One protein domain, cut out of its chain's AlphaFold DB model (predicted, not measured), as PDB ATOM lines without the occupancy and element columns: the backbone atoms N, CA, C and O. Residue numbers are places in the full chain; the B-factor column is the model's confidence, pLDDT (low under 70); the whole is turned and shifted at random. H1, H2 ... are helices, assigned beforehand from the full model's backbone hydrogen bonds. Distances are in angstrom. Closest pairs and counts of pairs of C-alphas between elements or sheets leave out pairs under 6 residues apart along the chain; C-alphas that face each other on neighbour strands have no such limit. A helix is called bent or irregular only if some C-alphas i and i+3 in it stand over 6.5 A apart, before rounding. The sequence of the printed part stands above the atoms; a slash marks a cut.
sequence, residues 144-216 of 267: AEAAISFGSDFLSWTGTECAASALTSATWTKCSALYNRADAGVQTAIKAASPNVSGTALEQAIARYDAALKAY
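What this domain is: This is residues 144 to 216 of the 267 residues of an uncharacterized protein of Tenericutes bacterium ADurb.BinA155 (UniProt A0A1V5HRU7). H1 and H2 form a helical hairpin; H4 crosses H1, and the short H3 packs on residues 144 to 150 of H1. The 73 printed residues have four named helices in the order H1 to H4, no named strand: all helix. The whole is compact, radius of gyration of the C-alphas 11.4 A, spans 32 by 26 by 19 A.

Where its parts are: H1, residues 144 to 163, spans 27.2 A from C-alpha 144 at (-19.494, -0.147, 1.089) and is irregular: C-alphas 157 and 160 are 7.4 A apart. H2 is residues 169 to 181, 18.1 A; H3, 184 to 192, 12.2 A; H4, 201 to 215, 20.7 A, ending at C-alpha 215 (-45.992, -7.459, -3.452).

How they stand to each other: H1, the hub, touches H2, opposite ways at a shallow tilt of 3 degrees; closest C-alphas Phe 154 and Cys 175, 6.1 A. H1 touches H4 at a steep 44 degrees; Gly 151 and Leu 202, 4.0 A. H1 touches H3; Ala 147 and Ile 190, 5.5 A. H2 and H4 are apart. Each O i to N i+4 pair is within hydrogen-bond range in H2, H3 and H4, 14 of 16 in H1.

The domain as a whole: The printed part has no cut and no long link; no printed residue is under 70.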
ATOM      1  N   ALA A 144     -19.035   0.805   2.100       93.31
ATOM      2  CA  ALA A 144     -19.494  -0.147   1.089       93.31
ATOM      3  C   ALA A 144     -19.550  -1.581   1.639       93.31
ATOM      4  O   ALA A 144     -20.522  -2.297   1.420       93.31
ATOM      5  N   GLU A 145     -18.541  -1.987   2.408       93.75
ATOM      6  CA  GLU A 145     -18.528  -3.293   3.072       93.75
ATOM      7  C   GLU A 145     -19.588  -3.376   4.186       93.75
ATOM      8  O   GLU A 145     -20.285  -4.385   4.314       93.75
ATOM      9  N   ALA A 146     -19.808  -2.293   4.936       95.38
ATOM     10  CA  ALA A 146     -20.907  -2.224   5.899       95.38
ATOM     11  C   ALA A 146     -22.283  -2.347   5.221       95.38
ATOM     12  O   ALA A 146     -23.174  -3.017   5.743       95.38
ATOM     13  N   ALA A 147     -22.452  -1.781   4.023       96.75
ATOM     14  CA  ALA A 147     -23.670  -1.948   3.233       96.75
ATOM     15  C   ALA A 147     -23.890  -3.410   2.784       96.75
ATOM     16  O   ALA A 147     -25.029  -3.867   2.709       96.75
ATOM     17  N   ILE A 148     -22.826  -4.191   2.559       95.19
ATOM     18  CA  ILE A 148     -22.940  -5.645   2.330       95.19
ATOM     19  C   ILE A 148     -23.454  -6.363   3.589       95.19
ATOM     20  O   ILE A 148     -24.258  -7.295   3.476       95.19
ATOM     21  N   SER A 149     -23.054  -5.907   4.780       94.38
ATOM     22  CA  SER A 149     -23.580  -6.438   6.048       94.38
ATOM     23  C   SER A 149     -25.074  -6.136   6.204       94.38
ATOM     24  O   SER A 149     -25.839  -7.057   6.469       94.38
ATOM     25  N   PHE A 150     -25.514  -4.907   5.885       96.06
ATOM     26  CA  PHE A 150     -26.944  -4.573   5.783       96.06
ATOM     27  C   PHE A 150     -27.695  -5.551   4.871       96.06
ATOM     28  O   PHE A 150     -28.743  -6.074   5.249       96.06
ATOM     29  N   GLY A 151     -27.153  -5.825   3.678       96.50
ATOM     30  CA  GLY A 151     -27.765  -6.762   2.739       96.50
ATOM     31  C   GLY A 151     -27.892  -8.174   3.310       96.50
ATOM     32  O   GLY A 151     -28.935  -8.811   3.174       96.50
ATOM     33  N   SER A 152     -26.858  -8.640   4.006       94.81
ATOM     34  CA  SER A 152     -26.841  -9.961   4.641       94.81
ATOM     35  C   SER A 152     -27.902 -10.082   5.741       94.81
ATOM     36  O   SER A 152     -28.667 -11.049   5.751       94.81
ATOM     37  N   ASP A 153     -28.014  -9.080   6.617       93.31
ATOM     38  CA  ASP A 153     -29.017  -9.054   7.688       93.31
ATOM     39  C   ASP A 153     -30.441  -8.939   7.134       93.31
ATOM     40  O   ASP A 153     -31.334  -9.685   7.544       93.31
ATOM     41  N   PHE A 154     -30.652  -8.073   6.138       95.88
ATOM     42  CA  PHE A 154     -31.935  -7.937   5.452       95.88
ATOM     43  C   PHE A 154     -32.384  -9.270   4.845       95.88
ATOM     44  O   PHE A 154     -33.524  -9.699   5.040       95.88
ATOM     45  N   LEU A 155     -31.495  -9.956   4.119       95.75
ATOM     46  CA  LEU A 155     -31.802 -11.250   3.506       95.75
ATOM     47  C   LEU A 155     -32.093 -12.330   4.550       95.75
ATOM     48  O   LEU A 155     -32.981 -13.154   4.325       95.75
ATOM     49  N   SER A 156     -31.366 -12.315   5.667       93.19
ATOM     50  CA  SER A 156     -31.564 -13.243   6.781       93.19
ATOM     51  C   SER A 156     -32.941 -13.055   7.421       93.19
ATOM     52  O   SER A 156     -33.726 -14.000   7.488       93.19
ATOM     53  N   TRP A 157     -33.292 -11.826   7.807       92.81
ATOM     54  CA  TRP A 157     -34.551 -11.549   8.510       92.81
ATOM     55  C   TRP A 157     -35.784 -11.711   7.626       92.81
ATOM     56  O   TRP A 157     -36.824 -12.152   8.099       92.81
ATOM     57  N   THR A 158     -35.674 -11.388   6.339       94.69
ATOM     58  CA  THR A 158     -36.800 -11.505   5.399       94.69
ATOM     59  C   THR A 158     -36.918 -12.893   4.770       94.69
ATOM     60  O   THR A 158     -37.956 -13.206   4.198       94.69
ATOM     61  N   GLY A 159     -35.875 -13.729   4.838       92.00
ATOM     62  CA  GLY A 159     -35.753 -14.957   4.044       92.00
ATOM     63  C   GLY A 159     -36.928 -15.916   4.192       92.00
ATOM     64  O   GLY A 159     -37.585 -16.235   3.201       92.00
ATOM     65  N   THR A 160     -37.212 -16.335   5.423       92.19
ATOM     66  CA  THR A 160     -38.293 -17.288   5.720       92.19
ATOM     67  C   THR A 160     -39.662 -16.725   5.353       92.19
ATOM     68  O   THR A 160     -40.464 -17.408   4.719       92.19
ATOM     69  N   GLU A 161     -39.928 -15.468   5.708       92.44
ATOM     70  CA  GLU A 161     -41.232 -14.850   5.462       92.44
ATOM     71  C   GLU A 161     -41.477 -14.604   3.967       92.44
ATOM     72  O   GLU A 161     -42.571 -14.865   3.465       92.44
ATOM     73  N   CYS A 162     -40.454 -14.178   3.217       89.88
ATOM     74  CA  CYS A 162     -40.538 -14.050   1.765       89.88
ATOM     75  C   CYS A 162     -40.726 -15.409   1.085       89.88
ATOM     76  O   CYS A 162     -41.553 -15.510   0.185       89.88
ATOM     77  N   ALA A 163     -40.026 -16.462   1.523       87.94
ATOM     78  CA  ALA A 163     -40.222 -17.813   0.988       87.94
ATOM     79  C   ALA A 163     -41.663 -18.318   1.198       87.94
ATOM     80  O   ALA A 163     -42.192 -19.040   0.355       87.94
ATOM     81  N   ALA A 164     -42.316 -17.886   2.279       90.56
ATOM     82  CA  ALA A 164     -43.722 -18.168   2.566       90.56
ATOM     83  C   ALA A 164     -44.709 -17.172   1.921       90.56
ATOM     84  O   ALA A 164     -45.915 -17.309   2.108       90.56
ATOM     85  N   SER A 165     -44.231 -16.165   1.177       90.44
ATOM     86  CA  SER A 165     -45.051 -15.052   0.659       90.44
ATOM     87  C   SER A 165     -45.859 -14.327   1.748       90.44
ATOM     88  O   SER A 165     -46.945 -13.803   1.500       90.44
ATOM     89  N   ALA A 166     -45.309 -14.262   2.958       92.69
ATOM     90  CA  ALA A 166     -45.956 -13.742   4.157       92.69
ATOM     91  C   ALA A 166     -45.027 -12.790   4.931       92.69
ATOM     92  O   ALA A 166     -44.953 -12.861   6.157       92.69
ATOM     93  N   LEU A 167     -44.304 -11.916   4.213       93.88
ATOM     94  CA  LEU A 167     -43.496 -10.859   4.827       93.88
ATOM     95  C   LEU A 167     -44.364 -10.031   5.777       93.88
ATOM     96  O   LEU A 167     -45.475  -9.636   5.419       93.88
ATOM     97  N   THR A 168     -43.870  -9.806   6.991       95.50
ATOM     98  CA  THR A 168     -44.600  -9.126   8.058       95.50
ATOM     99  C   THR A 168     -44.188  -7.663   8.173       95.50
ATOM    100  O   THR A 168     -43.048  -7.271   7.900       95.50
ATOM    101  N   SER A 169     -45.115  -6.828   8.651       94.75
ATOM    102  CA  SER A 169     -44.836  -5.412   8.904       94.75
ATOM    103  C   SER A 169     -43.806  -5.227  10.021       94.75
ATOM    104  O   SER A 169     -43.058  -4.250  10.000       94.75
ATOM    105  N   ALA A 170     -43.724  -6.170  10.964       94.25
ATOM    106  CA  ALA A 170     -42.719  -6.187  12.022       94.25
ATOM    107  C   ALA A 170     -41.308  -6.389  11.447       94.25
ATOM    108  O   ALA A 170     -40.419  -5.578  11.710       94.25
ATOM    109  N   THR A 171     -41.116  -7.397  10.593       94.88
ATOM    110  CA  THR A 171     -39.837  -7.643   9.910       94.88
ATOM    111  C   THR A 171     -39.475  -6.492   8.971       94.88
ATOM    112  O   THR A 171     -38.318  -6.062   8.938       94.88
ATOM    113  N   TRP A 172     -40.450  -5.905   8.273       95.75
ATOM    114  CA  TRP A 172     -40.208  -4.716   7.449       95.75
ATOM    115  C   TRP A 172     -39.772  -3.499   8.275       95.75
ATOM    116  O   TRP A 172     -38.802  -2.825   7.930       95.75
ATOM    117  N   THR A 173     -40.441  -3.250   9.405       94.44
ATOM    118  CA  THR A 173     -40.086  -2.173  10.345       94.44
ATOM    119  C   THR A 173     -38.689  -2.392  10.917       94.44
ATOM    120  O   THR A 173     -37.910  -1.444  10.990       94.44
ATOM    121  N   LYS A 174     -38.325  -3.642  11.229       92.94
ATOM    122  CA  LYS A 174     -36.972  -4.019  11.659       92.94
ATOM    123  C   LYS A 174     -35.916  -3.662  10.605       92.94
ATOM    124  O   LYS A 174     -34.884  -3.087  10.937       92.94
ATOM    125  N   CYS A 175     -36.188  -3.949   9.331       95.44
ATOM    126  CA  CYS A 175     -35.295  -3.605   8.220       95.44
ATOM    127  C   CYS A 175     -35.183  -2.085   7.998       95.44
ATOM    128  O   CYS A 175     -34.092  -1.574   7.753       95.44
ATOM    129  N   SER A 176     -36.299  -1.360   8.121       95.25
ATOM    130  CA  SER A 176     -36.322   0.107   8.070       95.25
ATOM    131  C   SER A 176     -35.476   0.716   9.191       95.25
ATOM    132  O   SER A 176     -34.647   1.588   8.941       95.25
ATOM    133  N   ALA A 177     -35.618   0.206  10.419       92.38
ATOM    134  CA  ALA A 177     -34.810   0.631  11.559       92.38
ATOM    135  C   ALA A 177     -33.315   0.376  11.318       92.38
ATOM    136  O   ALA A 177     -32.512   1.274  11.543       92.38
ATOM    137  N   LEU A 178     -32.940  -0.796  10.790       94.00
ATOM    138  CA  LEU A 178     -31.549  -1.094  10.431       94.00
ATOM    139  C   LEU A 178     -30.970  -0.057   9.452       94.00
ATOM    140  O   LEU A 178     -29.860   0.424   9.661       94.00
ATOM    141  N   TYR A 179     -31.720   0.321   8.413       95.75
ATOM    142  CA  TYR A 179     -31.287   1.353   7.468       95.75
ATOM    143  C   TYR A 179     -31.168   2.738   8.131       95.75
ATOM    144  O   TYR A 179     -30.168   3.425   7.935       95.75
ATOM    145  N   ASN A 180     -32.159   3.139   8.933       93.62
ATOM    146  CA  ASN A 180     -32.194   4.467   9.559       93.62
ATOM    147  C   ASN A 180     -31.084   4.675  10.599       93.62
ATOM    148  O   ASN A 180     -30.675   5.810  10.822       93.62
ATOM    149  N   ARG A 181     -30.594   3.590  11.209       91.56
ATOM    150  CA  ARG A 181     -29.468   3.598  12.156       91.56
ATOM    151  C   ARG A 181     -28.116   3.814  11.485       91.56
ATOM    152  O   ARG A 181     -27.198   4.311  12.126       91.56
ATOM    153  N   ALA A 182     -28.000   3.427  10.217       95.06
ATOM    154  CA  ALA A 182     -26.734   3.431   9.509       95.06
ATOM    155  C   ALA A 182     -26.212   4.852   9.271       95.06
ATOM    156  O   ALA A 182     -26.983   5.766   8.959       95.06
ATOM    157  N   ASP A 183     -24.891   5.019   9.330       94.88
ATOM    158  CA  ASP A 183     -24.236   6.281   8.989       94.88
ATOM    159  C   ASP A 183     -24.575   6.712   7.557       94.88
ATOM    160  O   ASP A 183     -24.765   5.887   6.657       94.88
ATOM    161  N   ALA A 184     -24.560   8.025   7.311       94.69
ATOM    162  CA  ALA A 184     -24.913   8.605   6.015       94.69
ATOM    163  C   ALA A 184     -24.152   7.964   4.838       94.69
ATOM    164  O   ALA A 184     -24.749   7.671   3.804       94.69
ATOM    165  N   GLY A 185     -22.855   7.675   5.001       94.38
ATOM    166  CA  GLY A 185     -22.058   7.009   3.966       94.38
ATOM    167  C   GLY A 185     -22.531   5.583   3.652       94.38
ATOM    168  O   GLY A 185     -22.540   5.177   2.490       94.38
ATOM    169  N   VAL A 186     -22.971   4.834   4.668       97.50
ATOM    170  CA  VAL A 186     -23.526   3.481   4.505       97.50
ATOM    171  C   VAL A 186     -24.890   3.563   3.828       97.50
ATOM    172  O   VAL A 186     -25.141   2.844   2.863       97.50
ATOM    173  N   GLN A 187     -25.744   4.496   4.257       96.69
ATOM    174  CA  GLN A 187     -27.035   4.752   3.617       96.69
ATOM    175  C   GLN A 187     -26.888   5.099   2.130       96.69
ATOM    176  O   GLN A 187     -27.633   4.580   1.296       96.69
ATOM    177  N   THR A 188     -25.908   5.939   1.780       95.06
ATOM    178  CA  THR A 188     -25.579   6.266   0.387       95.06
ATOM    179  C   THR A 188     -25.164   5.022  -0.395       95.06
ATOM    180  O   THR A 188     -25.673   4.812  -1.494       95.06
ATOM    181  N   ALA A 189     -24.297   4.174   0.165       95.75
ATOM    182  CA  ALA A 189     -23.871   2.935  -0.487       95.75
ATOM    183  C   ALA A 189     -25.042   1.956  -0.702       95.75
ATOM    184  O   ALA A 189     -25.186   1.409  -1.795       95.75
ATOM    185  N   ILE A 190     -25.922   1.793   0.294       97.12
ATOM    186  CA  ILE A 190     -27.138   0.969   0.184       97.12
ATOM    187  C   ILE A 190     -28.049   1.502  -0.928       97.12
ATOM    188  O   ILE A 190     -28.508   0.743  -1.781       97.12
ATOM    189  N   LYS A 191     -28.299   2.816  -0.952       93.50
ATOM    190  CA  LYS A 191     -29.163   3.456  -1.955       93.50
ATOM    191  C   LYS A 191     -28.602   3.373  -3.370       93.50
ATOM    192  O   LYS A 191     -29.387   3.232  -4.304       93.50
ATOM    193  N   ALA A 192     -27.284   3.456  -3.534       91.25
ATOM    194  CA  ALA A 192     -26.626   3.402  -4.837       91.25
ATOM    195  C   ALA A 192     -26.588   1.990  -5.448       91.25
ATOM    196  O   ALA A 192     -26.389   1.854  -6.656       91.25
ATOM    197  N   ALA A 193     -26.775   0.941  -4.643       93.44
ATOM    198  CA  ALA A 193     -26.725  -0.429  -5.132       93.44
ATOM    199  C   ALA A 193     -27.838  -0.731  -6.152       93.44
ATOM    200  O   ALA A 193     -28.982  -0.264  -6.051       93.44
ATOM    201  N   SER A 194     -27.480  -1.537  -7.151       90.56
ATOM    202  CA  SER A 194     -28.393  -1.994  -8.200       90.56
ATOM    203  C   SER A 194     -28.989  -3.356  -7.825       90.56
ATOM    204  O   SER A 194     -28.277  -4.187  -7.265       90.56
ATOM    205  N   PRO A 195     -30.276  -3.616  -8.111       91.88
ATOM    206  CA  PRO A 195     -30.880  -4.916  -7.840       91.88
ATOM    207  C   PRO A 195     -30.242  -5.985  -8.737       91.88
ATOM    208  O   PRO A 195     -30.308  -5.891  -9.962       91.88
ATOM    209  N   ASN A 196     -29.659  -7.025  -8.137       89.00
ATOM    210  CA  ASN A 196     -29.112  -8.172  -8.863       89.00
ATOM    211  C   ASN A 196     -29.219  -9.449  -8.020       89.00
ATOM    212  O   ASN A 196     -28.517  -9.617  -7.025       89.00
ATOM    213  N   VAL A 197     -30.073 -10.382  -8.452       88.31
ATOM    214  CA  VAL A 197     -30.331 -11.653  -7.749       88.31
ATOM    215  C   VAL A 197     -29.131 -12.605  -7.727       88.31
ATOM    216  O   VAL A 197     -29.092 -13.505  -6.897       88.31
ATOM    217  N   SER A 198     -28.151 -12.411  -8.613       87.88
ATOM    218  CA  SER A 198     -26.908 -13.195  -8.668       87.88
ATOM    219  C   SER A 198     -25.692 -12.400  -8.183       87.88
ATOM    220  O   SER A 198     -24.560 -12.851  -8.345       87.88
ATOM    221  N   GLY A 199     -25.921 -11.204  -7.637       87.75
ATOM    222  CA  GLY A 199     -24.872 -10.305  -7.174       87.75
ATOM    223  C   GLY A 199     -24.423 -10.583  -5.743       87.75
ATOM    224  O   GLY A 199     -24.640 -11.657  -5.178       87.75
ATOM    225  N   THR A 200     -23.808  -9.573  -5.145       94.06
ATOM    226  CA  THR A 200     -23.472  -9.508  -3.720       94.06
ATOM    227  C   THR A 200     -24.722  -9.562  -2.835       94.06
ATOM    228  O   THR A 200     -25.840  -9.315  -3.291       94.06
ATOM    229  N   ALA A 201     -24.543  -9.818  -1.535       94.56
ATOM    230  CA  ALA A 201     -25.650  -9.819  -0.574       94.56
ATOM    231  C   ALA A 201     -26.437  -8.495  -0.574       94.56
ATOM    232  O   ALA A 201     -27.658  -8.507  -0.443       94.56
ATOM    233  N   LEU A 202     -25.764  -7.357  -0.780       96.62
ATOM    234  CA  LEU A 202     -26.434  -6.065  -0.915       96.62
ATOM    235  C   LEU A 202     -27.321  -6.019  -2.161       96.62
ATOM    236  O   LEU A 202     -28.498  -5.695  -2.060       96.62
ATOM    237  N   GLU A 203     -26.798  -6.379  -3.330       94.94
ATOM    238  CA  GLU A 203     -27.569  -6.328  -4.578       94.94
ATOM    239  C   GLU A 203     -28.759  -7.302  -4.574       94.94
ATOM    240  O   GLU A 203     -29.840  -6.975  -5.074       94.94
ATOM    241  N   GLN A 204     -28.590  -8.473  -3.956       95.31
ATOM    242  CA  GLN A 204     -29.666  -9.435  -3.725       95.31
ATOM    243  C   GLN A 204     -30.725  -8.877  -2.764       95.31
ATOM    244  O   GLN A 204     -31.926  -9.018  -3.017       95.31
ATOM    245  N   ALA A 205     -30.305  -8.214  -1.682       97.06
ATOM    246  CA  ALA A 205     -31.213  -7.555  -0.750       97.06
ATOM    247  C   ALA A 205     -32.014  -6.448  -1.439       97.06
ATOM    248  O   ALA A 205     -33.224  -6.375  -1.246       97.06
ATOM    249  N   ILE A 206     -31.378  -5.642  -2.295       96.62
ATOM    250  CA  ILE A 206     -32.059  -4.611  -3.087       96.62
ATOM    251  C   ILE A 206     -33.059  -5.233  -4.070       96.62
ATOM    252  O   ILE A 206     -34.190  -4.761  -4.165       96.62
ATOM    253  N   ALA A 207     -32.707  -6.334  -4.741       93.88
ATOM    254  CA  ALA A 207     -33.657  -7.047  -5.598       93.88
ATOM    255  C   ALA A 207     -34.880  -7.554  -4.809       93.88
ATOM    256  O   ALA A 207     -36.017  -7.428  -5.269       93.88
ATOM    257  N   ARG A 208     -34.669  -8.085  -3.595       94.56
ATOM    258  CA  ARG A 208     -35.761  -8.517  -2.707       94.56
ATOM    259  C   ARG A 208     -36.580  -7.340  -2.179       94.56
ATOM    260  O   ARG A 208     -37.798  -7.456  -2.094       94.56
ATOM    261  N   TYR A 209     -35.936  -6.229  -1.845       95.62
ATOM    262  CA  TYR A 209     -36.586  -4.998  -1.405       95.62
ATOM    263  C   TYR A 209     -37.556  -4.470  -2.468       95.62
ATOM    264  O   TYR A 209     -38.731  -4.238  -2.174       95.62
ATOM    265  N   ASP A 210     -37.089  -4.362  -3.715       92.50
ATOM    266  CA  ASP A 210     -37.900  -3.896  -4.842       92.50
ATOM    267  C   ASP A 210     -39.088  -4.849  -5.101       92.50
ATOM    268  O   ASP A 210     -40.218  -4.406  -5.328       92.50
ATOM    269  N   ALA A 211     -38.871  -6.169  -4.998       91.00
ATOM    270  CA  ALA A 211     -39.936  -7.168  -5.111       91.00
ATOM    271  C   ALA A 211     -40.959  -7.086  -3.959       91.00
ATOM    272  O   ALA A 211     -42.163  -7.191  -4.200       91.00
ATOM    273  N   ALA A 212     -40.502  -6.860  -2.723       92.38
ATOM    274  CA  ALA A 212     -41.362  -6.720  -1.551       92.38
ATOM    275  C   ALA A 212     -42.272  -5.490  -1.660       92.38
ATOM    276  O   ALA A 212     -43.471  -5.615  -1.439       92.38
ATOM    277  N   LEU A 213     -41.758  -4.332  -2.088       91.75
ATOM    278  CA  LEU A 213     -42.587  -3.137  -2.301       91.75
ATOM    279  C   LEU A 213     -43.676  -3.348  -3.363       91.75
ATOM    280  O   LEU A 213     -44.760  -2.776  -3.264       91.75
ATOM    281  N   LYS A 214     -43.411  -4.183  -4.372       88.75
ATOM    282  CA  LYS A 214     -44.405  -4.542  -5.390       88.75
ATOM    283  C   LYS A 214     -45.472  -5.499  -4.851       88.75
ATOM    284  O   LYS A 214     -46.640  -5.358  -5.205       88.75
ATOM    285  N   ALA A 215     -45.078  -6.477  -4.037       90.00
ATOM    286  CA  ALA A 215     -45.992  -7.459  -3.452       90.00
ATOM    287  C   ALA A 215     -46.830  -6.878  -2.296       90.00
ATOM    288  O   ALA A 215     -47.987  -7.255  -2.127       90.00
ATOM    289  N   TYR A 216     -46.262  -5.938  -1.537       90.06
ATOM    290  CA  TYR A 216     -46.851  -5.325  -0.346       90.06
ATOM    291  C   TYR A 216     -46.910  -3.793  -0.510       90.06
ATOM    292  O   TYR A 216     -46.121  -3.071   0.096       90.06
TER     293      TYR A 216